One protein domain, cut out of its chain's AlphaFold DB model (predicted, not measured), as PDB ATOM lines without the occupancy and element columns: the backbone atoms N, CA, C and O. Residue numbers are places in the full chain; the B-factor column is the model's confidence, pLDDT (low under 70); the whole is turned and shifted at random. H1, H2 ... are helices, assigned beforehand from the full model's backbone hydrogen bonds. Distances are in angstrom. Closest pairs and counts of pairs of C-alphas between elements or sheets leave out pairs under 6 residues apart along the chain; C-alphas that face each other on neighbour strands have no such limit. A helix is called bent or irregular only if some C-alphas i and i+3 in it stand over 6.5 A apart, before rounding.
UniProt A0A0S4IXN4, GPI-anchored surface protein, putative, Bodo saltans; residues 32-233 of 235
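What this domain is: This is residues 32 to 233 of the 235 residues of the protein "GPI-anchored surface protein, putative" of Bodo saltans (UniProt A0A0S4IXN4). Five long helices go round in a splayed curve: bent H1 packs on H4, H4 and H5 make a long hairpin, H6 crosses H5, and H7 folds back on H6 and returns towards H1. Off one end, H2 packs on H1b and short H3 packs on residues 97 to 101 of H4. The printed part has 202 residues with seven named helices, H1 to H7 in chain order, and no named strand; the class is all helix. It is compact, with a radius of gyration of the C-alphas of 17.9 A and spans of 54 by 38 by 36 A.

How they stand to each other: Begin at H1, residues 32 to 63, assigned as one helix by its hydrogen bonds but bent: C-alphas 48 and 51 are 6.5 A apart, and its arms H1a (32 to 48) and H1b (51 to 63) stand at a steep tilt of 52 degrees. H1b forms a helical hairpin with H2, residues 70 to 83; their closest C-alphas, Ser 58 and Ser 70, are 4.7 A apart. H3, residues 85 to 89, touches H2 at residues 77 to 81 alone, closest at the C-alphas of Leu 81 and Phe 88, 5.7 A. Next comes H4, residues 97 to 124, which touches H1a opposite ways, closest at Gly 45 and Ala 109 with C-alphas 4.4 A apart; the tilt of 34 degrees is shallow, only just short of steep. H4 and H5, residues 129 to 158, form a hairpin at a shallow tilt of 18 degrees, with the closest C-alphas, Ala 115 and Ser 136, 4.5 A apart. Residues 137 to 149 of H5 alone touch H6, residues 168 to 199, at a steep tilt of 46 degrees; the closest C-alphas, Ile 145 and Ala 175, are 5.7 A apart. H6 and H7, residues 209 to 231, form a hairpin, with the C-alphas of Ala 189 and Gly 213 closest at 4.3 A. H7 and H1a only just touch, with 3 pairs of C-alphas within 8 A, while H7 and H4 are apart. Every O i to N i+4 pair is within hydrogen-bond range in H1a, H2, H3, H4 and H5; the counts are 8 of 9 in H1b, 26 of 28 in H6 and 17 of 19 in H7.

Where its parts are: Find C-alpha 32 at (190.026, 179.176, 186.865); from there H1a runs 24.2 A. H4 spans 39.9 A, H5 42.7 A and H6 44.4 A, with a kink of 34 degrees near residue 188. H7 ends at C-alpha 231, (178.434, 212.713, 217.148), after 31.7 A.

The domain as a whole: The farthest C-alphas, Glu 68 and Asp 126, are 54.7 A apart. The printed part has no cut and no long link. Look for low confidence, pLDDT under 70, at residues 65, 137, 141, 145 and 160 to 233.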
ATOM      1  N   SER A  32     189.232 177.953 187.029       76.19
ATOM      2  CA  SER A  32     190.026 179.176 186.865       76.19
ATOM      3  C   SER A  32     189.255 180.452 187.219       76.19
ATOM      4  O   SER A  32     189.828 181.338 187.846       76.19
ATOM      5  N   SER A  33     187.963 180.544 186.887       77.75
ATOM      6  CA  SER A  33     187.123 181.692 187.258       77.75
ATOM      7  C   SER A  33     186.965 181.783 188.774       77.75
ATOM      8  O   SER A  33     187.137 182.850 189.345       77.75
ATOM      9  N   CYS A  34     186.767 180.641 189.441       85.25
ATOM     10  CA  CYS A  34     186.708 180.570 190.902       85.25
ATOM     11  C   CYS A  34     188.014 181.060 191.559       85.25
ATOM     12  O   CYS A  34     187.977 181.841 192.507       85.25
ATOM     13  N   PHE A  35     189.182 180.672 191.031       86.69
ATOM     14  CA  PHE A  35     190.467 181.171 191.541       86.69
ATOM     15  C   PHE A  35     190.636 182.683 191.357       86.69
ATOM     16  O   PHE A  35     191.151 183.345 192.259       86.69
ATOM     17  N   VAL A  36     190.195 183.240 190.225       84.50
ATOM     18  CA  VAL A  36     190.221 184.693 189.979       84.50
ATOM     19  C   VAL A  36     189.257 185.428 190.918       84.50
ATOM     20  O   VAL A  36     189.627 186.453 191.494       84.50
ATOM     21  N   ASP A  37     188.064 184.878 191.140       82.06
ATOM     22  CA  ASP A  37     187.048 185.436 192.038       82.06
ATOM     23  C   ASP A  37     187.536 185.491 193.490       82.06
ATOM     24  O   ASP A  37     187.406 186.524 194.152       82.06
ATOM     25  N   VAL A  38     188.148 184.406 193.972       87.38
ATOM     26  CA  VAL A  38     188.740 184.332 195.315       87.38
ATOM     27  C   VAL A  38     189.981 185.224 195.413       87.38
ATOM     28  O   VAL A  38     190.132 185.970 196.379       87.38
ATOM     29  N   GLY A  39     190.874 185.179 194.422       85.31
ATOM     30  CA  GLY A  39     192.125 185.941 194.432       85.31
ATOM     31  C   GLY A  39     191.893 187.452 194.454       85.31
ATOM     32  O   GLY A  39     192.477 188.161 195.277       85.31
ATOM     33  N   SER A  40     190.989 187.940 193.602       80.19
ATOM     34  CA  SER A  40     190.584 189.350 193.582       80.19
ATOM     35  C   SER A  40     189.932 189.773 194.903       80.19
ATOM     36  O   SER A  40     190.293 190.808 195.465       80.19
ATOM     37  N   ALA A  41     189.056 188.936 195.467       78.75
ATOM     38  CA  ALA A  41     188.411 189.196 196.750       78.75
ATOM     39  C   ALA A  41     189.405 189.270 197.921       78.75
ATOM     40  O   ALA A  41     189.273 190.134 198.791       78.75
ATOM     41  N   VAL A  42     190.427 188.409 197.941       86.12
ATOM     42  CA  VAL A  42     191.495 188.455 198.952       86.12
ATOM     43  C   VAL A  42     192.270 189.769 198.866       86.12
ATOM     44  O   VAL A  42     192.500 190.398 199.897       86.12
ATOM     45  N   ILE A  43     192.627 190.223 197.659       82.38
ATOM     46  CA  ILE A  43     193.319 191.507 197.469       82.38
ATOM     47  C   ILE A  43     192.453 192.666 197.978       82.38
ATOM     48  O   ILE A  43     192.932 193.498 198.753       82.38
ATOM     49  N   VAL A  44     191.167 192.690 197.611       79.31
ATOM     50  CA  VAL A  44     190.214 193.696 198.104       79.31
ATOM     51  C   VAL A  44     190.145 193.675 199.632       79.31
ATOM     52  O   VAL A  44     190.226 194.730 200.260       79.31
ATOM     53  N   GLY A  45     190.066 192.489 200.242       74.69
ATOM     54  CA  GLY A  45     190.048 192.334 201.695       74.69
ATOM     55  C   GLY A  45     191.313 192.845 202.381       74.69
ATOM     56  O   GLY A  45     191.215 193.560 203.378       74.69
ATOM     57  N   LEU A  46     192.492 192.547 201.832       82.75
ATOM     58  CA  LEU A  46     193.778 193.017 202.361       82.75
ATOM     59  C   LEU A  46     193.882 194.545 202.373       82.75
ATOM     60  O   LEU A  46     194.385 195.107 203.351       82.75
ATOM     61  N   VAL A  47     193.397 195.202 201.316       79.00
ATOM     62  CA  VAL A  47     193.440 196.663 201.165       79.00
ATOM     63  C   VAL A  47     192.364 197.342 202.012       79.00
ATOM     64  O   VAL A  47     192.676 198.239 202.796       79.00
ATOM     65  N   ALA A  48     191.108 196.900 201.903       75.88
ATOM     66  CA  ALA A  48     189.984 197.496 202.626       75.88
ATOM     67  C   ALA A  48     190.146 197.377 204.148       75.88
ATOM     68  O   ALA A  48     189.753 198.279 204.892       75.88
ATOM     69  N   ALA A  49     190.781 196.302 204.625       81.88
ATOM     70  CA  ALA A  49     190.990 196.097 206.050       81.88
ATOM     71  C   ALA A  49     191.927 197.122 206.705       81.88
ATOM     72  O   ALA A  49     191.841 197.303 207.920       81.88
ATOM     73  N   ILE A  50     192.800 197.808 205.954       82.88
ATOM     74  CA  ILE A  50     193.760 198.771 206.521       82.88
ATOM     75  C   ILE A  50     193.035 199.924 207.244       82.88
ATOM     76  O   ILE A  50     193.201 200.049 208.459       82.88
ATOM     77  N   PRO A  51     192.199 200.744 206.575       77.06
ATOM     78  CA  PRO A  51     191.482 201.825 207.250       77.06
ATOM     79  C   PRO A  51     190.412 201.308 208.220       77.06
ATOM     80  O   PRO A  51     190.269 201.846 209.319       77.06
ATOM     81  N   VAL A  52     189.686 200.246 207.851       78.31
ATOM     82  CA  VAL A  52     188.570 199.721 208.656       78.31
ATOM     83  C   VAL A  52     189.049 199.188 210.008       78.31
ATOM     84  O   VAL A  52     188.434 199.475 211.031       78.31
ATOM     85  N   SER A  53     190.181 198.480 210.058       83.31
ATOM     86  CA  SER A  53     190.685 197.931 211.325       83.31
ATOM     87  C   SER A  53     191.179 198.996 212.305       83.31
ATOM     88  O   SER A  53     191.014 198.822 213.512       83.31
ATOM     89  N   ILE A  54     191.726 200.116 211.816       80.56
ATOM     90  CA  ILE A  54     192.081 201.268 212.662       80.56
ATOM     91  C   ILE A  54     190.820 201.862 213.302       80.56
ATOM     92  O   ILE A  54     190.809 202.145 214.504       80.56
ATOM     93  N   ILE A  55     189.756 202.028 212.512       76.38
ATOM     94  CA  ILE A  55     188.485 202.585 212.984       76.38
ATOM     95  C   ILE A  55     187.849 201.648 214.017       76.38
ATOM     96  O   ILE A  55     187.604 202.083 215.147       76.38
ATOM     97  N   ASP A  56     187.665 200.370 213.675       76.19
ATOM     98  CA  ASP A  56     187.064 199.360 214.556       76.19
ATOM     99  C   ASP A  56     187.816 199.277 215.891       76.19
ATOM    100  O   ASP A  56     187.197 199.314 216.960       76.19
ATOM    101  N   TYR A  57     189.154 199.262 215.847       82.94
ATOM    102  CA  TYR A  57     189.994 199.261 217.045       82.94
ATOM    103  C   TYR A  57     189.773 200.505 217.922       82.94
ATOM    104  O   TYR A  57     189.660 200.404 219.147       82.94
ATOM    105  N   SER A  58     189.684 201.692 217.320       78.69
ATOM    106  CA  SER A  58     189.509 202.953 218.052       78.69
ATOM    107  C   SER A  58     188.146 203.069 218.755       78.69
ATOM    108  O   SER A  58     188.025 203.691 219.816       78.69
ATOM    109  N   ILE A  59     187.108 202.448 218.189       74.38
ATOM    110  CA  ILE A  59     185.759 202.448 218.764       74.38
ATOM    111  C   ILE A  59     185.692 201.432 219.893       74.38
ATOM    112  O   ILE A  59     185.302 201.773 221.010       74.38
ATOM    113  N   ILE A  60     186.097 200.190 219.623       75.31
ATOM    114  CA  ILE A  60     185.968 199.111 220.601       75.31
ATOM    115  C   ILE A  60     186.849 199.355 221.832       75.31
ATOM    116  O   ILE A  60     186.417 199.081 222.950       75.31
ATOM    117  N   SER A  61     188.040 199.943 221.659       76.50
ATOM    118  CA  SER A  61     188.912 200.318 222.779       76.50
ATOM    119  C   SER A  61     188.258 201.364 223.685       76.50
ATOM    120  O   SER A  61     188.342 201.237 224.907       76.50
ATOM    121  N   LYS A  62     187.531 202.340 223.121       76.50
ATOM    122  CA  LYS A  62     186.738 203.306 223.900       76.50
ATOM    123  C   LYS A  62     185.538 202.648 224.574       76.50
ATOM    124  O   LYS A  62     185.336 202.833 225.770       76.50
ATOM    125  N   VAL A  63     184.757 201.855 223.837       70.06
ATOM    126  CA  VAL A  63     183.561 201.171 224.368       70.06
ATOM    127  C   VAL A  63     183.917 200.243 225.531       70.06
ATOM    128  O   VAL A  63     183.166 200.151 226.494       70.06
ATOM    129  N   ARG A  64     185.079 199.586 225.479       70.12
ATOM    130  CA  ARG A  64     185.567 198.691 226.541       70.12
ATOM    131  C   ARG A  64     186.277 199.427 227.686       70.12
ATOM    132  O   ARG A  64     186.756 198.770 228.608       70.12
ATOM    133  N   GLY A  65     186.362 200.760 227.638       69.75
ATOM    134  CA  GLY A  65     187.030 201.578 228.655       69.75
ATOM    135  C   GLY A  65     188.552 201.401 228.693       69.75
ATOM    136  O   GLY A  65     189.177 201.657 229.719       69.75
ATOM    137  N   PHE A  66     189.147 200.916 227.601       70.56
ATOM    138  CA  PHE A  66     190.597 200.776 227.447       70.56
ATOM    139  C   PHE A  66     191.256 202.089 227.006       70.56
ATOM    140  O   PHE A  66     192.436 202.305 227.266       70.56
ATOM    141  N   ALA A  67     190.488 202.963 226.351       72.88
ATOM    142  CA  ALA A  67     190.921 204.277 225.909       72.88
ATOM    143  C   ALA A  67     189.918 205.357 226.322       72.88
ATOM    144  O   ALA A  67     188.710 205.190 226.166       72.88
ATOM    145  N   GLU A  68     190.430 206.498 226.780       73.94
ATOM    146  CA  GLU A  68     189.609 207.661 227.144       73.94
ATOM    147  C   GLU A  68     189.015 208.360 225.908       73.94
ATOM    148  O   GLU A  68     187.953 208.977 225.973       73.94
ATOM    149  N   SER A  69     189.666 208.230 224.744       76.50
ATOM    150  CA  SER A  69     189.226 208.861 223.497       76.50
ATOM    151  C   SER A  69     189.522 208.009 222.263       76.50
ATOM    152  O   SER A  69     190.670 207.663 221.988       76.50
ATOM    153  N   SER A  70     188.488 207.758 221.449       70.25
ATOM    154  CA  SER A  70     188.614 207.063 220.160       70.25
ATOM    155  C   SER A  70     189.478 207.829 219.161       70.25
ATOM    156  O   SER A  70     190.192 207.219 218.380       70.25
ATOM    157  N   ILE A  71     189.473 209.165 219.187       74.56
ATOM    158  CA  ILE A  71     190.259 209.966 218.231       74.56
ATOM    159  C   ILE A  71     191.761 209.805 218.505       74.56
ATOM    160  O   ILE A  71     192.565 209.754 217.574       74.56
ATOM    161  N   VAL A  72     192.142 209.696 219.781       82.62
ATOM    162  CA  VAL A  72     193.536 209.463 220.179       82.62
ATOM    163  C   VAL A  72     193.996 208.083 219.715       82.62
ATOM    164  O   VAL A  72     195.068 207.973 219.121       82.62
ATOM    165  N   GLU A  73     193.179 207.046 219.906       83.44
ATOM    166  CA  GLU A  73     193.500 205.696 219.423       83.44
ATOM    167  C   GLU A  73     193.524 205.602 217.898       83.44
ATOM    168  O   GLU A  73     194.406 204.957 217.343       83.44
ATOM    169  N   LEU A  74     192.641 206.314 217.199       84.69
ATOM    170  CA  LEU A  74     192.672 206.396 215.740       84.69
ATOM    171  C   LEU A  74     193.988 207.015 215.243       84.69
ATOM    172  O   LEU A  74     194.639 206.457 214.357       84.69
ATOM    173  N   LYS A  75     194.432 208.124 215.854       84.94
ATOM    174  CA  LYS A  75     195.732 208.746 215.545       84.94
ATOM    175  C   LYS A  75     196.899 207.807 215.848       84.94
ATOM    176  O   LYS A  75     197.835 207.734 215.053       84.94
ATOM    177  N   LYS A  76     196.849 207.072 216.962       86.31
ATOM    178  CA  LYS A  76     197.861 206.060 217.305       86.31
ATOM    179  C   LYS A  76     197.869 204.899 216.313       86.31
ATOM    180  O   LYS A  76     198.951 204.462 215.935       86.31
ATOM    181  N   GLY A  77     196.708 204.423 215.870       85.31
ATOM    182  CA  GLY A  77     196.593 203.370 214.861       85.31
ATOM    183  C   GLY A  77     197.201 203.801 213.531       85.31
ATOM    184  O   GLY A  77     198.037 203.088 212.980       85.31
ATOM    185  N   PHE A  78     196.889 205.018 213.076       88.56
ATOM    186  CA  PHE A  78     197.502 205.600 211.879       88.56
ATOM    187  C   PHE A  78     199.021 205.786 212.033       88.56
ATOM    188  O   PHE A  78     199.798 205.373 211.174       88.56
ATOM    189  N   SER A  79     199.463 206.339 213.165       89.75
ATOM    190  CA  SER A  79     200.885 206.485 213.497       89.75
ATOM    191  C   SER A  79     201.602 205.130 213.528       89.75
ATOM    192  O   SER A  79     202.703 205.005 213.006       89.75
ATOM    193  N   THR A  80     200.965 204.085 214.061       88.00
ATOM    194  CA  THR A  80     201.523 202.725 214.110       88.00
ATOM    195  C   THR A  80     201.623 202.115 212.719       88.00
ATOM    196  O   THR A  80     202.651 201.524 212.406       88.00
ATOM    197  N   LEU A  81     200.613 202.295 211.866       90.44
ATOM    198  CA  LEU A  81     200.653 201.845 210.476       90.44
ATOM    199  C   LEU A  81     201.834 202.472 209.715       90.44
ATOM    200  O   LEU A  81     202.562 201.757 209.032       90.44
ATOM    201  N   VAL A  82     202.043 203.785 209.863       92.50
ATOM    202  CA  VAL A  82     203.075 204.530 209.121       92.50
ATOM    203  C   VAL A  82     204.470 204.335 209.719       92.50
ATOM    204  O   VAL A  82     205.423 204.063 208.997       92.50
ATOM    205  N   LEU A  83     204.610 204.470 211.040       93.38
ATOM    206  CA  LEU A  83     205.913 204.486 211.710       93.38
ATOM    207  C   LEU A  83     206.392 203.091 212.130       93.38
ATOM    208  O   LEU A  83     207.588 202.891 212.330       93.38
ATOM    209  N   LYS A  84     205.480 202.130 212.332       91.25
ATOM    210  CA  LYS A  84     205.794 200.777 212.833       91.25
ATOM    211  C   LYS A  84     204.900 199.705 212.179       91.25
ATOM    212  O   LYS A  84     204.234 198.956 212.899       91.25
ATOM    213  N   PRO A  85     204.911 199.558 210.838       89.88
ATOM    214  CA  PRO A  85     203.986 198.679 210.111       89.88
ATOM    215  C   PRO A  85     204.035 197.215 210.575       89.88
ATOM    216  O   PRO A  85     203.010 196.539 210.620       89.88
ATOM    217  N   HIS A  86     205.199 196.723 211.014       89.94
ATOM    218  CA  HIS A  86     205.326 195.370 211.565       89.94
ATOM    219  C   HIS A  86     204.453 195.150 212.813       89.94
ATOM    220  O   HIS A  86     203.897 194.068 212.975       89.94
ATOM    221  N   LYS A  87     204.276 196.171 213.667       87.38
ATOM    222  CA  LYS A  87     203.390 196.088 214.839       87.38
ATOM    223  C   LYS A  87     201.912 196.081 214.450       87.38
ATOM    224  O   LYS A  87     201.098 195.561 215.200       87.38
ATOM    225  N   PHE A  88     201.576 196.651 213.293       89.88
ATOM    226  CA  PHE A  88     200.213 196.678 212.776       89.88
ATOM    227  C   PHE A  88     199.809 195.334 212.151       89.88
ATOM    228  O   PHE A  88     198.732 194.825 212.448       89.88
ATOM    229  N   PHE A  89     200.670 194.732 211.322       90.06
ATOM    230  CA  PHE A  89     200.342 193.500 210.586       90.06
ATOM    231  C   PHE A  89     200.652 192.202 211.352       90.06
ATOM    232  O   PHE A  89     199.982 191.178 211.156       90.06
ATOM    233  N   PHE A  90     201.648 192.217 212.241       90.19
ATOM    234  CA  PHE A  90     202.042 191.048 213.027       90.19
ATOM    235  C   PHE A  90     201.595 191.170 214.480       90.19
ATOM    236  O   PHE A  90     201.604 192.245 215.077       90.19
ATOM    237  N   LYS A  91     201.187 190.034 215.059       83.81
ATOM    238  CA  LYS A  91     200.731 189.973 216.447       83.81
ATOM    239  C   LYS A  91     201.873 190.409 217.361       83.81
ATOM    240  O   LYS A  91     202.937 189.797 217.352       83.81
ATOM    241  N   THR A  92     201.625 191.439 218.157       80.12
ATOM    242  CA  THR A  92     202.556 191.911 219.181       80.12
ATOM    243  C   THR A  92     201.868 191.897 220.549       80.12
ATOM    244  O   THR A  92     200.640 191.944 220.605       80.12
ATOM    245  N   PRO A  93     202.616 191.779 221.659       75.56
ATOM    246  CA  PRO A  93     202.032 191.848 223.002       75.56
ATOM    247  C   PRO A  93     201.469 193.241 223.322       75.56
ATOM    248  O   PRO A  93     200.482 193.358 224.036       75.56
ATOM    249  N   ASP A  94     202.089 194.283 222.760       73.94
ATOM    250  CA  ASP A  94     201.838 195.687 223.109       73.94
ATOM    251  C   ASP A  94     200.534 196.254 222.529       73.94
ATOM    252  O   ASP A  94     200.075 197.314 222.948       73.94
ATOM    253  N   ASN A  95     199.985 195.625 221.489       75.88
ATOM    254  CA  ASN A  95     198.791 196.107 220.808       75.88
ATOM    255  C   ASN A  95     198.066 194.971 220.082       75.88
ATOM    256  O   ASN A  95     198.610 193.903 219.807       75.88
ATOM    257  N   HIS A  96     196.812 195.229 219.739       84.00
ATOM    258  CA  HIS A  96     195.930 194.220 219.177       84.00
ATOM    259  C   HIS A  96     195.471 194.526 217.741       84.00
ATOM    260  O   HIS A  96     194.570 193.859 217.226       84.00
ATOM    261  N   TYR A  97     196.129 195.480 217.070       85.88
ATOM    262  CA  TYR A  97     195.811 195.894 215.699       85.88
ATOM    263  C   TYR A  97     195.870 194.725 214.712       85.88
ATOM    264  O   TYR A  97     194.947 194.557 213.922       85.88
ATOM    265  N   ALA A  98     196.874 193.850 214.823       89.12
ATOM    266  CA  ALA A  98     197.020 192.699 213.931       89.12
ATOM    267  C   ALA A  98     195.843 191.714 214.003       89.12
ATOM    268  O   ALA A  98     195.474 191.115 212.994       89.12
ATOM    269  N   THR A  99     195.236 191.540 215.182       88.25
ATOM    270  CA  THR A  99     194.071 190.660 215.336       88.25
ATOM    271  C   THR A  99     192.835 191.277 214.690       88.25
ATOM    272  O   THR A  99     192.131 190.586 213.955       88.25
ATOM    273  N   VAL A 100     192.603 192.576 214.916       88.19
ATOM    274  CA  VAL A 100     191.494 193.310 214.288       88.19
ATOM    275  C   VAL A 100     191.663 193.328 212.769       88.19
ATOM    276  O   VAL A 100     190.737 192.963 212.054       88.19
ATOM    277  N   TYR A 101     192.861 193.651 212.277       90.00
ATOM    278  CA  TYR A 101     193.193 193.641 210.854       90.00
ATOM    279  C   TYR A 101     192.870 192.294 210.206       90.00
ATOM    280  O   TYR A 101     192.098 192.248 209.253       90.00
ATOM    281  N   ARG A 102     193.366 191.181 210.760       91.81
ATOM    282  CA  ARG A 102     193.101 189.836 210.217       91.81
ATOM    283  C   ARG A 102     191.615 189.481 210.214       91.81
ATOM    284  O   ARG A 102     191.140 188.898 209.244       91.81
ATOM    285  N   ALA A 103     190.884 189.833 211.273       87.19
ATOM    286  CA  ALA A 103     189.450 189.578 211.342       87.19
ATOM    287  C   ALA A 103     188.696 190.358 210.250       87.19
ATOM    288  O   ALA A 103     187.860 189.783 209.556       87.19
ATOM    289  N   VAL A 104     189.053 191.628 210.028       84.00
ATOM    290  CA  VAL A 104     188.471 192.462 208.964       84.00
ATOM    291  C   VAL A 104     188.852 191.951 207.568       84.00
ATOM    292  O   VAL A 104     187.981 191.903 206.700       84.00
ATOM    293  N   VAL A 105     190.098 191.504 207.351       86.81
ATOM    294  CA  VAL A 105     190.515 190.872 206.082       86.81
ATOM    295  C   VAL A 105     189.617 189.684 205.763       86.81
ATOM    296  O   VAL A 105     189.134 189.587 204.642       86.81
ATOM    297  N   ILE A 106     189.353 188.810 206.740       89.06
ATOM    298  CA  ILE A 106     188.485 187.641 206.549       89.06
ATOM    299  C   ILE A 106     187.059 188.072 206.196       89.06
ATOM    300  O   ILE A 106     186.493 187.533 205.246       89.06
ATOM    301  N   VAL A 107     186.497 189.060 206.905       82.25
ATOM    302  CA  VAL A 107     185.147 189.574 206.612       82.25
ATOM    303  C   VAL A 107     185.051 190.054 205.170       82.25
ATOM    304  O   VAL A 107     184.182 189.599 204.426       82.25
ATOM    305  N   TYR A 108     185.946 190.952 204.760       79.81
ATOM    306  CA  TYR A 108     185.906 191.529 203.422       79.81
ATOM    307  C   TYR A 108     186.230 190.474 202.356       79.81
ATOM    308  O   TYR A 108     185.452 190.315 201.418       79.81
ATOM    309  N   ALA A 109     187.293 189.684 202.522       81.56
ATOM    310  CA  ALA A 109     187.669 188.657 201.551       81.56
ATOM    311  C   ALA A 109     186.543 187.642 201.316       81.56
ATOM    312  O   ALA A 109     186.223 187.346 200.167       81.56
ATOM    313  N   ALA A 110     185.887 187.144 202.365       82.25
ATOM    314  CA  ALA A 110     184.790 186.194 202.198       82.25
ATOM    315  C   ALA A 110     183.498 186.859 201.687       82.25
ATOM    316  O   ALA A 110     182.788 186.247 200.891       82.25
ATOM    317  N   THR A 111     183.224 188.117 202.056       79.88
ATOM    318  CA  THR A 111     182.106 188.896 201.486       79.88
ATOM    319  C   THR A 111     182.246 189.013 199.969       79.88
ATOM    320  O   THR A 111     181.322 188.663 199.234       79.88
ATOM    321  N   TYR A 112     183.413 189.458 199.497       78.81
ATOM    322  CA  TYR A 112     183.679 189.624 198.069       78.81
ATOM    323  C   TYR A 112     183.813 188.288 197.346       78.81
ATOM    324  O   TYR A 112     183.331 188.164 196.228       78.81
ATOM    325  N   THR A 113     184.371 187.261 197.991       82.19
ATOM    326  CA  THR A 113     184.420 185.910 197.414       82.19
ATOM    327  C   THR A 113     183.009 185.419 197.123       82.19
ATOM    328  O   THR A 113     182.727 184.978 196.014       82.19
ATOM    329  N   LEU A 114     182.098 185.531 198.092       83.25
ATOM    330  CA  LEU A 114     180.736 185.046 197.913       83.25
ATOM    331  C   LEU A 114     179.954 185.894 196.895       83.25
ATOM    332  O   LEU A 114     179.191 185.344 196.101       83.25
ATOM    333  N   ALA A 115     180.193 187.210 196.859       79.00
ATOM    334  CA  ALA A 115     179.635 188.108 195.848       79.00
ATOM    335  C   ALA A 115     180.089 187.744 194.424       79.00
ATOM    336  O   ALA A 115     179.251 187.669 193.518       79.00
ATOM    337  N   ASN A 116     181.394 187.513 194.245       83.69
ATOM    338  CA  ASN A 116     182.021 187.194 192.965       83.69
ATOM    339  C   ASN A 116     181.581 185.809 192.480       83.69
ATOM    340  O   ASN A 116     181.106 185.687 191.357       83.69
ATOM    341  N   LEU A 117     181.608 184.796 193.353       84.25
ATOM    342  CA  LEU A 117     181.165 183.443 193.003       84.25
ATOM    343  C   LEU A 117     179.683 183.395 192.628       84.25
ATOM    344  O   LEU A 117     179.331 182.771 191.630       84.25
ATOM    345  N   ALA A 118     178.813 184.067 193.391       82.38
ATOM    346  CA  ALA A 118     177.390 184.145 193.060       82.38
ATOM    347  C   ALA A 118     177.174 184.817 191.698       82.38
ATOM    348  O   ALA A 118     176.355 184.358 190.903       82.38
ATOM    349  N   ARG A 119     177.944 185.870 191.405       80.12
ATOM    350  CA  ARG A 119     177.895 186.561 190.119       80.12
ATOM    351  C   ARG A 119     178.349 185.658 188.973       80.12
ATOM    352  O   ARG A 119     177.566 185.431 188.058       80.12
ATOM    353  N   SER A 120     179.552 185.094 189.064       81.88
ATOM    354  CA  SER A 120     180.129 184.193 188.060       81.88
ATOM    355  C   SER A 120     179.252 182.966 187.807       81.88
ATOM    356  O   SER A 120     179.103 182.539 186.664       81.88
ATOM    357  N   TYR A 121     178.634 182.414 188.855       84.94
ATOM    358  CA  TYR A 121     177.696 181.301 188.734       84.94
ATOM    359  C   TYR A 121     176.413 181.703 187.995       84.94
ATOM    360  O   TYR A 121     175.982 180.995 187.087       84.94
ATOM    361  N   CYS A 122     175.792 182.832 188.352       84.12
ATOM    362  CA  CYS A 122     174.572 183.292 187.686       84.12
ATOM    363  C   CYS A 122     174.828 183.725 186.232       84.12
ATOM    364  O   CYS A 122     174.005 183.430 185.364       84.12
ATOM    365  N   ASP A 123     175.966 184.368 185.953       79.31
ATOM    366  CA  ASP A 123     176.367 184.758 184.595       79.31
ATOM    367  C   ASP A 123     176.611 183.529 183.703       79.31
ATOM    368  O   ASP A 123     176.171 183.512 182.555       79.31
ATOM    369  N   ALA A 124     177.222 182.467 184.241       82.62
ATOM    370  CA  ALA A 124     177.444 181.214 183.515       82.62
ATOM    371  C   ALA A 124     176.156 180.422 183.218       82.62
ATOM    372  O   ALA A 124     176.170 179.531 182.376       82.62
ATOM    373  N   ASN A 125     175.054 180.731 183.908       84.50
ATOM    374  CA  ASN A 125     173.737 180.136 183.666       84.50
ATOM    375  C   ASN A 125     172.817 181.053 182.835       84.50
ATOM    376  O   ASN A 125     171.609 180.822 182.793       84.50
ATOM    377  N   ASP A 126     173.359 182.109 182.214       83.75
ATOM    378  CA  ASP A 126     172.615 183.059 181.374       83.75
ATOM    379  C   ASP A 126     171.440 183.754 182.093       83.75
ATOM    380  O   ASP A 126     170.410 184.087 181.495       83.75
ATOM    381  N   TRP A 127     171.576 184.011 183.397       80.12
ATOM    382  CA  TRP A 127     170.548 184.733 184.146       80.12
ATOM    383  C   TRP A 127     170.448 186.193 183.687       80.12
ATOM    384  O   TRP A 127     171.415 186.811 183.242       80.12
ATOM    385  N   ASN A 128     169.263 186.795 183.842       79.25
ATOM    386  CA  ASN A 128     169.086 188.215 183.541       79.25
ATOM    387  C   ASN A 128     170.062 189.062 184.391       79.25
ATOM    388  O   ASN A 128     170.124 188.848 185.607       79.25
ATOM    389  N   PRO A 129     170.729 190.085 183.822       73.25
ATOM    390  CA  PRO A 129     171.656 190.955 184.550       73.25
ATOM    391  C   PRO A 129     171.099 191.549 185.853       73.25
ATOM    392  O   PRO A 129     171.843 191.762 186.811       73.25
ATOM    393  N   LYS A 130     169.781 191.793 185.925       71.19
ATOM    394  CA  LYS A 130     169.125 192.233 187.166       71.19
ATOM    395  C   LYS A 130     169.160 191.148 188.248       71.19
ATOM    396  O   LYS A 130     169.502 191.444 189.387       71.19
ATOM    397  N   HIS A 131     168.842 189.903 187.895       71.94
ATOM    398  CA  HIS A 131     168.860 188.768 188.823       71.94
ATOM    399  C   HIS A 131     170.279 188.419 189.279       71.94
ATOM    400  O   HIS A 131     170.471 188.149 190.461       71.94
ATOM    401  N   VAL A 132     171.270 188.518 188.389       73.06
ATOM    402  CA  VAL A 132     172.698 188.377 188.730       73.06
ATOM    403  C   VAL A 132     173.110 189.405 189.793       73.06
ATOM    404  O   VAL A 132     173.736 189.061 190.797       73.06
ATOM    405  N   GLY A 133     172.719 190.671 189.604       71.56
ATOM    406  CA  GLY A 133     172.968 191.737 190.576       71.56
ATOM    407  C   GLY A 133     172.335 191.451 191.940       71.56
ATOM    408  O   GLY A 133     173.008 191.577 192.960       71.56
ATOM    409  N   TYR A 134     171.076 191.001 191.962       72.12
ATOM    410  CA  TYR A 134     170.399 190.617 193.203       72.12
ATOM    411  C   TYR A 134     171.051 189.419 193.894       72.12
ATOM    412  O   TYR A 134     171.244 189.462 195.107       72.12
ATOM    413  N   ALA A 135     171.412 188.371 193.151       73.94
ATOM    414  CA  ALA A 135     172.046 187.183 193.711       73.94
ATOM    415  C   ALA A 135     173.386 187.528 194.375       73.94
ATOM    416  O   ALA A 135     173.603 187.182 195.534       73.94
ATOM    417  N   SER A 136     174.240 188.288 193.684       74.50
ATOM    418  CA  SER A 136     175.515 188.773 194.226       74.50
ATOM    419  C   SER A 136     175.313 189.652 195.470       74.50
ATOM    420  O   SER A 136     175.994 189.466 196.481       74.50
ATOM    421  N   ALA A 137     174.314 190.543 195.449       67.81
ATOM    422  CA  ALA A 137     173.988 191.401 196.585       67.81
ATOM    423  C   ALA A 137     173.523 190.601 197.810       67.81
ATOM    424  O   ALA A 137     174.061 190.790 198.900       67.81
ATOM    425  N   VAL A 138     172.583 189.668 197.640       74.88
ATOM    426  CA  VAL A 138     172.098 188.805 198.730       74.88
ATOM    427  C   VAL A 138     173.237 187.963 199.294       74.88
ATOM    428  O   VAL A 138     173.411 187.908 200.511       74.88
ATOM    429  N   ALA A 139     174.040 187.352 198.425       75.75
ATOM    430  CA  ALA A 139     175.144 186.501 198.838       75.75
ATOM    431  C   ALA A 139     176.178 187.299 199.655       75.75
ATOM    432  O   ALA A 139     176.526 186.914 200.772       75.75
ATOM    433  N   SER A 140     176.580 188.474 199.166       72.88
ATOM    434  CA  SER A 140     177.486 189.367 199.894       72.88
ATOM    435  C   SER A 140     176.908 189.839 201.237       72.88
ATOM    436  O   SER A 140     177.623 189.851 202.236       72.88
ATOM    437  N   ALA A 141     175.612 190.161 201.302       67.50
ATOM    438  CA  ALA A 141     174.959 190.630 202.520       67.50
ATOM    439  C   ALA A 141     174.924 189.538 203.597       67.50
ATOM    440  O   ALA A 141     175.264 189.801 204.751       67.50
ATOM    441  N   VAL A 142     174.574 188.306 203.212       73.88
ATOM    442  CA  VAL A 142     174.579 187.149 204.118       73.88
ATOM    443  C   VAL A 142     175.981 186.919 204.681       73.88
ATOM    444  O   VAL A 142     176.138 186.854 205.901       73.88
ATOM    445  N   ALA A 143     177.008 186.869 203.823       76.88
ATOM    446  CA  ALA A 143     178.390 186.720 204.281       76.88
ATOM    447  C   ALA A 143     178.805 187.855 205.223       76.88
ATOM    448  O   ALA A 143     179.337 187.591 206.302       76.88
ATOM    449  N   ASN A 144     178.538 189.105 204.845       78.94
ATOM    450  CA  ASN A 144     178.969 190.263 205.613       78.94
ATOM    451  C   ASN A 144     178.337 190.296 207.012       78.94
ATOM    452  O   ASN A 144     179.053 190.521 207.985       78.94
ATOM    453  N   ILE A 145     177.040 189.992 207.139       67.81
ATOM    454  CA  ILE A 145     176.362 189.911 208.441       67.81
ATOM    455  C   ILE A 145     176.995 188.826 209.310       67.81
ATOM    456  O   ILE A 145     177.428 189.100 210.432       67.81
ATOM    457  N   SER A 146     177.050 187.592 208.798       74.00
ATOM    458  CA  SER A 146     177.536 186.445 209.568       74.00
ATOM    459  C   SER A 146     178.971 186.663 210.040       74.00
ATOM    460  O   SER A 146     179.305 186.395 211.197       74.00
ATOM    461  N   LEU A 147     179.814 187.206 209.162       78.69
ATOM    462  CA  LEU A 147     181.220 187.442 209.452       78.69
ATOM    463  C   LEU A 147     181.450 188.675 210.315       78.69
ATOM    464  O   LEU A 147     182.384 188.662 211.108       78.69
ATOM    465  N   THR A 148     180.613 189.708 210.229       73.00
ATOM    466  CA  THR A 148     180.715 190.877 211.114       73.00
ATOM    467  C   THR A 148     180.349 190.508 212.548       73.00
ATOM    468  O   THR A 148     181.094 190.844 213.465       73.00
ATOM    469  N   VAL A 149     179.297 189.705 212.750       72.44
ATOM    470  CA  VAL A 149     178.955 189.163 214.078       72.44
ATOM    471  C   VAL A 149     180.105 188.319 214.641       72.44
ATOM    472  O   VAL A 149     180.489 188.473 215.803       72.44
ATOM    473  N   TRP A 150     180.698 187.454 213.813       81.81
ATOM    474  CA  TRP A 150     181.869 186.665 214.201       81.81
ATOM    475  C   TRP A 150     183.084 187.548 214.536       81.81
ATOM    476  O   TRP A 150     183.699 187.368 215.591       81.81
ATOM    477  N   LYS A 151     183.404 188.521 213.676       80.75
ATOM    478  CA  LYS A 151     184.511 189.478 213.823       80.75
ATOM    479  C   LYS A 151     184.392 190.243 215.132       80.75
ATOM    480  O   LYS A 151     185.354 190.282 215.893       80.75
ATOM    481  N   ASP A 152     183.224 190.799 215.424       75.12
ATOM    482  CA  ASP A 152     182.987 191.553 216.653       75.12
ATOM    483  C   ASP A 152     183.199 190.664 217.887       75.12
ATOM    484  O   ASP A 152     183.861 191.072 218.844       75.12
ATOM    485  N   GLY A 153     182.753 189.404 217.834       72.06
ATOM    486  CA  GLY A 153     183.035 188.408 218.869       72.06
ATOM    487  C   GLY A 153     184.531 188.113 219.049       72.06
ATOM    488  O   GLY A 153     184.993 187.938 220.181       72.06
ATOM    489  N   VAL A 154     185.305 188.082 217.961       80.69
ATOM    490  CA  VAL A 154     186.770 187.944 218.012       80.69
ATOM    491  C   VAL A 154     187.399 189.180 218.646       80.69
ATOM    492  O   VAL A 154     188.157 189.035 219.601       80.69
ATOM    493  N   ILE A 155     187.064 190.382 218.174       77.38
ATOM    494  CA  ILE A 155     187.636 191.643 218.665       77.38
ATOM    495  C   ILE A 155     187.331 191.828 220.158       77.38
ATOM    496  O   ILE A 155     188.213 192.214 220.925       77.38
ATOM    497  N   LEU A 156     186.125 191.480 220.611       72.00
ATOM    498  CA  LEU A 156     185.746 191.568 222.024       72.00
ATOM    499  C   LEU A 156     186.616 190.712 222.946       72.00
ATOM    500  O   LEU A 156     186.930 191.146 224.056       72.00
ATOM    501  N   LYS A 157     187.024 189.521 222.495       75.81
ATOM    502  CA  LYS A 157     187.897 188.613 223.263       75.81
ATOM    503  C   LYS A 157     189.317 189.141 223.410       75.81
ATOM    504  O   LYS A 157     190.051 188.685 224.280       75.81
ATOM    505  N   VAL A 158     189.708 190.076 222.554       77.12
ATOM    506  CA  VAL A 158     191.058 190.627 222.537       77.12
ATOM    507  C   VAL A 158     191.249 191.690 223.624       77.12
ATOM    508  O   VAL A 158     192.369 191.906 224.067       77.12
ATOM    509  N   PHE A 159     190.166 192.295 224.122       71.75
ATOM    510  CA  PHE A 159     190.228 193.251 225.228       71.75
ATOM    511  C   PHE A 159     189.826 192.591 226.558       71.75
ATOM    512  O   PHE A 159     188.713 192.051 226.646       71.75
ATOM    513  N   PRO A 160     190.663 192.687 227.613       61.47
ATOM    514  CA  PRO A 160     190.351 192.189 228.953       61.47
ATOM    515  C   PRO A 160     188.958 192.628 229.430       61.47
ATOM    516  O   PRO A 160     188.556 193.779 229.242       61.47
ATOM    517  N   GLN A 161     188.198 191.712 230.037       54.81
ATOM    518  CA  GLN A 161     186.838 191.969 230.519       54.81
ATOM    519  C   GLN A 161     186.842 192.933 231.717       54.81
ATOM    520  O   GLN A 161     186.953 192.506 232.859       54.81
ATOM    521  N   LYS A 162     186.683 194.239 231.465       53.44
ATOM    522  CA  LYS A 162     186.290 195.215 232.502       53.44
ATOM    523  C   LYS A 162     184.771 195.417 232.609       53.44
ATOM    524  O   LYS A 162     184.310 195.946 233.612       53.44
ATOM    525  N   GLN A 163     183.988 195.007 231.605       54.00
ATOM    526  CA  GLN A 163     182.526 195.172 231.576       54.00
ATOM    527  C   GLN A 163     181.802 193.939 231.009       54.00
ATOM    528  O   GLN A 163     182.369 193.196 230.194       54.00
ATOM    529  N   LEU A 164     180.551 193.770 231.467       53.56
ATOM    530  CA  LEU A 164     179.587 192.708 231.141       53.56
ATOM    531  C   LEU A 164     179.468 192.448 229.621       53.56
ATOM    532  O   LEU A 164     179.720 193.355 228.821       53.56
ATOM    533  N   PRO A 165     179.104 191.219 229.203       55.91
ATOM    534  CA  PRO A 165     178.932 190.878 227.792       55.91
ATOM    535  C   PRO A 165     177.944 191.830 227.111       55.91
ATOM    536  O   PRO A 165     176.883 192.134 227.654       55.91
ATOM    537  N   ILE A 166     178.298 192.305 225.915       55.66
ATOM    538  CA  ILE A 166     177.425 193.171 225.116       55.66
ATOM    539  C   ILE A 166     176.158 192.372 224.766       55.66
ATOM    540  O   ILE A 166     176.286 191.255 224.255       55.66
ATOM    541  N   PRO A 167     174.946 192.899 225.024       60.84
ATOM    542  CA  PRO A 167     173.717 192.182 224.722       60.84
ATOM    543  C   PRO A 167     173.615 191.880 223.224       60.84
ATOM    544  O   PRO A 167     173.827 192.755 222.381       60.84
ATOM    545  N   LEU A 168     173.241 190.641 222.889       53.47
ATOM    546  CA  LEU A 168     173.125 190.153 221.507       53.47
ATOM    547  C   LEU A 168     172.197 191.014 220.638       53.47
ATOM    548  O   LEU A 168     172.431 191.151 219.444       53.47
ATOM    549  N   LEU A 169     171.189 191.652 221.237       45.44
ATOM    550  CA  LEU A 169     170.300 192.602 220.562       45.44
ATOM    551  C   LEU A 169     171.029 193.855 220.066       45.44
ATOM    552  O   LEU A 169     170.739 194.341 218.977       45.44
ATOM    553  N   THR A 170     172.003 194.362 220.824       54.34
ATOM    554  CA  THR A 170     172.827 195.497 220.396       54.34
ATOM    555  C   THR A 170     173.727 195.089 219.232       54.34
ATOM    556  O   THR A 170     173.836 195.834 218.263       54.34
ATOM    557  N   MET A 171     174.296 193.881 219.270       55.59
ATOM    558  CA  MET A 171     175.045 193.326 218.137       55.59
ATOM    559  C   MET A 171     174.166 193.100 216.901       55.59
ATOM    560  O   MET A 171     174.574 193.435 215.794       55.59
ATOM    561  N   ALA A 172     172.944 192.599 217.078       47.97
ATOM    562  CA  ALA A 172     171.990 192.425 215.988       47.97
ATOM    563  C   ALA A 172     171.579 193.771 215.369       47.97
ATOM    564  O   ALA A 172     171.504 193.880 214.151       47.97
ATOM    565  N   ALA A 173     171.380 194.819 216.175       51.62
ATOM    566  CA  ALA A 173     171.090 196.162 215.672       51.62
ATOM    567  C   ALA A 173     172.261 196.744 214.859       51.62
ATOM    568  O   ALA A 173     172.039 197.348 213.807       51.62
ATOM    569  N   PHE A 174     173.505 196.518 215.298       56.62
ATOM    570  CA  PHE A 174     174.692 196.871 214.514       56.62
ATOM    571  C   PHE A 174     174.770 196.074 213.206       56.62
ATOM    572  O   PHE A 174     175.019 196.664 212.158       56.62
ATOM    573  N   ALA A 175     174.452 194.780 213.234       51.91
ATOM    574  CA  ALA A 175     174.399 193.943 212.038       51.91
ATOM    575  C   ALA A 175     173.290 194.367 211.054       51.91
ATOM    576  O   ALA A 175     173.512 194.383 209.848       51.91
ATOM    577  N   VAL A 176     172.111 194.763 211.546       47.41
ATOM    578  CA  VAL A 176     171.005 195.281 210.717       47.41
ATOM    579  C   VAL A 176     171.354 196.644 210.112       47.41
ATOM    580  O   VAL A 176     171.024 196.912 208.957       47.41
ATOM    581  N   ARG A 177     172.058 197.507 210.853       59.00
ATOM    582  CA  ARG A 177     172.583 198.773 210.323       59.00
ATOM    583  C   ARG A 177     173.620 198.528 209.225       59.00
ATOM    584  O   ARG A 177     173.569 199.183 208.184       59.00
ATOM    585  N   ASP A 178     174.540 197.595 209.442       58.09
ATOM    586  CA  ASP A 178     175.552 197.237 208.448       58.09
ATOM    587  C   ASP A 178     174.897 196.571 207.220       58.09
ATOM    588  O   ASP A 178     175.257 196.905 206.095       58.09
ATOM    589  N   LEU A 179     173.828 195.781 207.392       50.81
ATOM    590  CA  LEU A 179     172.982 195.285 206.297       50.81
ATOM    591  C   LEU A 179     172.353 196.424 205.489       50.81
ATOM    592  O   LEU A 179     172.475 196.444 204.267       50.81
ATOM    593  N   ALA A 180     171.691 197.379 206.147       51.38
ATOM    594  CA  ALA A 180     171.093 198.529 205.466       51.38
ATOM    595  C   ALA A 180     172.155 199.335 204.704       51.38
ATOM    596  O   ALA A 180     171.890 199.849 203.621       51.38
ATOM    597  N   THR A 181     173.371 199.383 205.243       58.06
ATOM    598  CA  THR A 181     174.514 200.063 204.641       58.06
ATOM    599  C   THR A 181     175.059 199.319 203.425       58.06
ATOM    600  O   THR A 181     175.316 199.945 202.402       58.06
ATOM    601  N   VAL A 182     175.184 197.993 203.491       60.41
ATOM    602  CA  VAL A 182     175.580 197.149 202.354       60.41
ATOM    603  C   VAL A 182     174.519 197.207 201.253       60.41
ATOM    604  O   VAL A 182     174.854 197.427 200.092       60.41
ATOM    605  N   LEU A 183     173.233 197.115 201.602       55.66
ATOM    606  CA  LEU A 183     172.127 197.263 200.650       55.66
ATOM    607  C   LEU A 183     172.098 198.662 200.018       55.66
ATOM    608  O   LEU A 183     171.952 198.787 198.805       55.66
ATOM    609  N   ALA A 184     172.306 199.714 200.814       57.47
ATOM    610  CA  ALA A 184     172.448 201.071 200.301       57.47
ATOM    611  C   ALA A 184     173.673 201.186 199.386       57.47
ATOM    612  O   ALA A 184     173.582 201.787 198.317       57.47
ATOM    613  N   ALA A 185     174.795 200.560 199.742       57.72
ATOM    614  CA  ALA A 185     175.987 200.537 198.911       57.72
ATOM    615  C   ALA A 185     175.729 199.866 197.558       57.72
ATOM    616  O   ALA A 185     176.236 200.361 196.565       57.72
ATOM    617  N   PHE A 186     174.882 198.839 197.456       58.44
ATOM    618  CA  PHE A 186     174.473 198.293 196.153       58.44
ATOM    619  C   PHE A 186     173.606 199.244 195.325       58.44
ATOM    620  O   PHE A 186     173.630 199.173 194.098       58.44
ATOM    621  N   GLN A 187     172.883 200.158 195.967       59.88
ATOM    622  CA  GLN A 187     172.161 201.228 195.282       59.88
ATOM    623  C   GLN A 187     173.113 202.349 194.832       59.88
ATOM    624  O   GLN A 187     172.975 202.885 193.734       59.88
ATOM    625  N   PHE A 188     174.089 202.703 195.673       54.47
ATOM    626  CA  PHE A 188     174.974 203.852 195.472       54.47
ATOM    627  C   PHE A 188     176.250 203.525 194.685       54.47
ATOM    628  O   PHE A 188     176.715 204.373 193.933       54.47
ATOM    629  N   ALA A 189     176.801 202.316 194.789       58.66
ATOM    630  CA  ALA A 189     177.977 201.856 194.048       58.66
ATOM    631  C   ALA A 189     177.792 201.921 192.527       58.66
ATOM    632  O   ALA A 189     178.659 202.502 191.879       58.66
ATOM    633  N   PRO A 190     176.690 201.433 191.922       55.84
ATOM    634  CA  PRO A 190     176.473 201.606 190.489       55.84
ATOM    635  C   PRO A 190     176.245 203.076 190.117       55.84
ATOM    636  O   PRO A 190     176.682 203.503 189.054       55.84
ATOM    637  N   VAL A 191     175.628 203.884 190.987       58.28
ATOM    638  CA  VAL A 191     175.473 205.334 190.758       58.28
ATOM    639  C   VAL A 191     176.834 206.037 190.763       58.28
ATOM    640  O   VAL A 191     177.114 206.845 189.879       58.28
ATOM    641  N   PHE A 192     177.705 205.691 191.704       55.41
ATOM    642  CA  PHE A 192     179.056 206.231 191.815       55.41
ATOM    643  C   PHE A 192     179.972 205.737 190.687       55.41
ATOM    644  O   PHE A 192     180.722 206.522 190.114       55.41
ATOM    645  N   ALA A 193     179.857 204.467 190.295       56.31
ATOM    646  CA  ALA A 193     180.550 203.907 189.139       56.31
ATOM    647  C   ALA A 193     180.122 204.600 187.835       56.31
ATOM    648  O   ALA A 193     180.968 204.924 187.002       56.31
ATOM    649  N   ASN A 194     178.826 204.895 187.676       58.34
ATOM    650  CA  ASN A 194     178.315 205.672 186.546       58.34
ATOM    651  C   ASN A 194     178.834 207.116 186.574       58.34
ATOM    652  O   ASN A 194     179.213 207.643 185.532       58.34
ATOM    653  N   TYR A 195     178.904 207.740 187.753       64.19
ATOM    654  CA  TYR A 195     179.478 209.076 187.921       64.19
ATOM    655  C   TYR A 195     180.964 209.118 187.529       64.19
ATOM    656  O   TYR A 195     181.377 209.999 186.775       64.19
ATOM    657  N   LEU A 196     181.757 208.141 187.979       55.75
ATOM    658  CA  LEU A 196     183.168 208.001 187.609       55.75
ATOM    659  C   LEU A 196     183.338 207.756 186.105       55.75
ATOM    660  O   LEU A 196     184.136 208.439 185.471       55.75
ATOM    661  N   SER A 197     182.552 206.846 185.527       64.50
ATOM    662  CA  SER A 197     182.610 206.511 184.093       64.50
ATOM    663  C   SER A 197     182.176 207.668 183.190       64.50
ATOM    664  O   SER A 197     182.628 207.770 182.055       64.50
ATOM    665  N   ALA A 198     181.305 208.553 183.683       67.12
ATOM    666  CA  ALA A 198     180.905 209.764 182.973       67.12
ATOM    667  C   ALA A 198     181.969 210.873 183.037       67.12
ATOM    668  O   ALA A 198     181.940 211.795 182.222       67.12
ATOM    669  N   ARG A 199     182.886 210.818 184.015       68.88
ATOM    670  CA  ARG A 199     183.845 211.896 184.290       68.88
ATOM    671  C   ARG A 199     185.280 211.576 183.882       68.88
ATOM    672  O   ARG A 199     186.015 212.518 183.587       68.88
ATOM    673  N   TYR A 200     185.638 210.296 183.852       61.69
ATOM    674  CA  TYR A 200     186.986 209.807 183.591       61.69
ATOM    675  C   TYR A 200     186.972 208.735 182.508       61.69
ATOM    676  O   TYR A 200     186.082 207.880 182.468       61.69
ATOM    677  N   LYS A 201     187.982 208.758 181.637       65.44
ATOM    678  CA  LYS A 201     188.184 207.669 180.675       65.44
ATOM    679  C   LYS A 201     188.700 206.424 181.412       65.44
ATOM    680  O   LYS A 201     189.406 206.565 182.407       65.44
ATOM    681  N   PRO A 202     188.440 205.200 180.918       55.72
ATOM    682  CA  PRO A 202     188.919 203.969 181.559       55.72
ATOM    683  C   PRO A 202     190.439 203.924 181.789       55.72
ATOM    684  O   PRO A 202     190.892 203.305 182.740       55.72
ATOM    685  N   SER A 203     191.223 204.609 180.948       57.06
ATOM    686  CA  SER A 203     192.684 204.734 181.069       57.06
ATOM    687  C   SER A 203     193.154 205.674 182.186       57.06
ATOM    688  O   SER A 203     194.341 205.714 182.486       57.06
ATOM    689  N   GLU A 204     192.251 206.471 182.757       59.72
ATOM    690  CA  GLU A 204     192.544 207.467 183.797       59.72
ATOM    691  C   GLU A 204     192.211 206.951 185.204       59.72
ATOM    692  O   GLU A 204     192.535 207.605 186.195       59.72
ATOM    693  N   LEU A 205     191.575 205.777 185.306       55.50
ATOM    694  CA  LEU A 205     191.240 205.145 186.574       55.50
ATOM    695  C   LEU A 205     192.199 203.979 186.862       55.50
ATOM    696  O   LEU A 205     192.449 203.159 185.981       55.50
ATOM    697  N   PRO A 206     192.712 203.859 188.101       51.41
ATOM    698  CA  PRO A 206     193.601 202.760 188.479       51.41
ATOM    699  C   PRO A 206     192.890 201.394 188.525       51.41
ATOM    700  O   PRO A 206     193.552 200.362 188.531       51.41
ATOM    701  N   LEU A 207     191.553 201.387 188.576       58.09
ATOM    702  CA  LEU A 207     190.671 200.218 188.624       58.09
ATOM    703  C   LEU A 207     189.405 200.504 187.800       58.09
ATOM    704  O   LEU A 207     189.084 201.663 187.530       58.09
ATOM    705  N   CYS A 208     188.650 199.465 187.425       61.88
ATOM    706  CA  CYS A 208     187.354 199.661 186.777       61.88
ATOM    707  C   CYS A 208     186.418 200.462 187.701       61.88
ATOM    708  O   CYS A 208     186.372 200.237 188.910       61.88
ATOM    709  N   ALA A 209     185.633 201.384 187.136       54.59
ATOM    710  CA  ALA A 209     184.735 202.248 187.904       54.59
ATOM    711  C   ALA A 209     183.733 201.463 188.777       54.59
ATOM    712  O   ALA A 209     183.356 201.933 189.851       54.59
ATOM    713  N   GLY A 210     183.335 200.261 188.337       55.34
ATOM    714  CA  GLY A 210     182.506 199.336 189.114       55.34
ATOM    715  C   GLY A 210     183.198 198.855 190.391       55.34
ATOM    716  O   GLY A 210     182.617 198.953 191.471       55.34
ATOM    717  N   ASP A 211     184.456 198.436 190.283       54.50
ATOM    718  CA  ASP A 211     185.263 197.953 191.408       54.50
ATOM    719  C   ASP A 211     185.582 199.099 192.379       54.50
ATOM    720  O   ASP A 211     185.483 198.943 193.596       54.50
ATOM    721  N   CYS A 212     185.853 200.302 191.852       53.94
ATOM    722  CA  CYS A 212     185.980 201.510 192.670       53.94
ATOM    723  C   CYS A 212     184.697 201.800 193.457       53.94
ATOM    724  O   CYS A 212     184.771 202.099 194.647       53.94
ATOM    725  N   GLY A 213     183.526 201.709 192.821       55.34
ATOM    726  CA  GLY A 213     182.243 201.904 193.499       55.34
ATOM    727  C   GLY A 213     182.012 200.886 194.605       55.34
ATOM    728  O   GLY A 213     181.588 201.257 195.697       55.34
ATOM    729  N   GLN A 214     182.362 199.628 194.358       58.72
ATOM    730  CA  GLN A 214     182.238 198.570 195.352       58.72
ATOM    731  C   GLN A 214     183.201 198.752 196.531       58.72
ATOM    732  O   GLN A 214     182.802 198.503 197.658       58.72
ATOM    733  N   MET A 215     184.417 199.264 196.329       60.06
ATOM    734  CA  MET A 215     185.353 199.513 197.436       60.06
ATOM    735  C   MET A 215     185.052 200.813 198.199       60.06
ATOM    736  O   MET A 215     185.074 200.838 199.431       60.06
ATOM    737  N   VAL A 216     184.784 201.906 197.478       56.47
ATOM    738  CA  VAL A 216     184.687 203.259 198.049       56.47
ATOM    739  C   VAL A 216     183.362 203.475 198.762       56.47
ATOM    740  O   VAL A 216     183.344 204.093 199.822       56.47
ATOM    741  N   VAL A 217     182.251 202.976 198.217       58.34
ATOM    742  CA  VAL A 217     180.923 203.278 198.765       58.34
ATOM    743  C   VAL A 217     180.697 202.638 200.142       58.34
ATOM    744  O   VAL A 217     180.300 203.374 201.047       58.34
ATOM    745  N   PRO A 218     181.004 201.348 200.382       57.78
ATOM    746  CA  PRO A 218     180.944 200.769 201.723       57.78
ATOM    747  C   PRO A 218     181.908 201.454 202.691       57.78
ATOM    748  O   PRO A 218     181.508 201.777 203.803       57.78
ATOM    749  N   ALA A 219     183.141 201.762 202.267       58.56
ATOM    750  CA  ALA A 219     184.112 202.458 203.112       58.56
ATOM    751  C   ALA A 219     183.631 203.868 203.509       58.56
ATOM    752  O   ALA A 219     183.699 204.243 204.679       58.56
ATOM    753  N   ALA A 220     183.087 204.633 202.561       54.12
ATOM    754  CA  ALA A 220     182.539 205.965 202.800       54.12
ATOM    755  C   ALA A 220     181.291 205.915 203.689       54.12
ATOM    756  O   ALA A 220     181.178 206.698 204.632       54.12
ATOM    757  N   LEU A 221     180.380 204.971 203.449       59.41
ATOM    758  CA  LEU A 221     179.211 204.775 204.301       59.41
ATOM    759  C   LEU A 221     179.600 204.334 205.714       59.41
ATOM    760  O   LEU A 221     178.990 204.793 206.680       59.41
ATOM    761  N   GLN A 222     180.628 203.499 205.856       62.34
ATOM    762  CA  GLN A 222     181.150 203.083 207.153       62.34
ATOM    763  C   GLN A 222     181.774 204.273 207.892       62.34
ATOM    764  O   GLN A 222     181.537 204.433 209.085       62.34
ATOM    765  N   VAL A 223     182.465 205.184 207.198       53.38
ATOM    766  CA  VAL A 223     182.946 206.451 207.781       53.38
ATOM    767  C   VAL A 223     181.781 207.359 208.194       53.38
ATOM    768  O   VAL A 223     181.765 207.846 209.322       53.38
ATOM    769  N   VAL A 224     180.780 207.559 207.333       50.34
ATOM    770  CA  VAL A 224     179.628 208.440 207.607       50.34
ATOM    771  C   VAL A 224     178.795 207.924 208.780       50.34
ATOM    772  O   VAL A 224     178.509 208.672 209.713       50.34
ATOM    773  N   THR A 225     178.453 206.636 208.787       55.72
ATOM    774  CA  THR A 225     177.713 206.011 209.898       55.72
ATOM    775  C   THR A 225     178.512 206.038 211.200       55.72
ATOM    776  O   THR A 225     177.934 206.232 212.270       55.72
ATOM    777  N   THR A 226     179.839 205.925 211.118       49.00
ATOM    778  CA  THR A 226     180.740 206.049 212.270       49.00
ATOM    779  C   THR A 226     180.769 207.473 212.823       49.00
ATOM    780  O   THR A 226     180.639 207.655 214.033       49.00
ATOM    781  N   VAL A 227     180.871 208.491 211.965       49.94
ATOM    782  CA  VAL A 227     180.824 209.903 212.377       49.94
ATOM    783  C   VAL A 227     179.474 210.234 213.015       49.94
ATOM    784  O   VAL A 227     179.446 210.828 214.091       49.94
ATOM    785  N   ILE A 228     178.363 209.776 212.433       52.69
ATOM    786  CA  ILE A 228     177.015 209.980 212.993       52.69
ATOM    787  C   ILE A 228     176.877 209.311 214.368       52.69
ATOM    788  O   ILE A 228     176.320 209.907 215.287       52.69
ATOM    789  N   HIS A 229     177.413 208.102 214.555       52.59
ATOM    790  CA  HIS A 229     177.344 207.407 215.845       52.59
ATOM    791  C   HIS A 229     178.212 208.064 216.930       52.59
ATOM    792  O   HIS A 229     177.834 208.085 218.101       52.59
ATOM    793  N   ILE A 230     179.370 208.611 216.549       51.22
ATOM    794  CA  ILE A 230     180.270 209.332 217.459       51.22
ATOM    795  C   ILE A 230     179.681 210.696 217.844       51.22
ATOM    796  O   ILE A 230     179.740 211.061 219.017       51.22
ATOM    797  N   LEU A 231     179.079 211.420 216.895       45.81
ATOM    798  CA  LEU A 231     178.434 212.713 217.148       45.81
ATOM    799  C   LEU A 231     177.113 212.563 217.918       45.81
ATOM    800  O   LEU A 231     176.827 213.373 218.791       45.81
ATOM    801  N   GLY A 232     176.349 211.494 217.682       41.75
ATOM    802  CA  GLY A 232     175.087 211.227 218.383       41.75
ATOM    803  C   GLY A 232     175.227 210.846 219.866       41.75
ATOM    804  O   GLY A 232     174.228 210.825 220.576       41.75
ATOM    805  N   LYS A 233     176.443 210.551 220.347       44.41
ATOM    806  CA  LYS A 233     176.767 210.353 221.778       44.41
ATOM    807  C   LYS A 233     177.685 211.447 222.342       44.41
ATOM    808  O   LYS A 233     178.230 211.291 223.432       44.41
TER     809      LYS A 233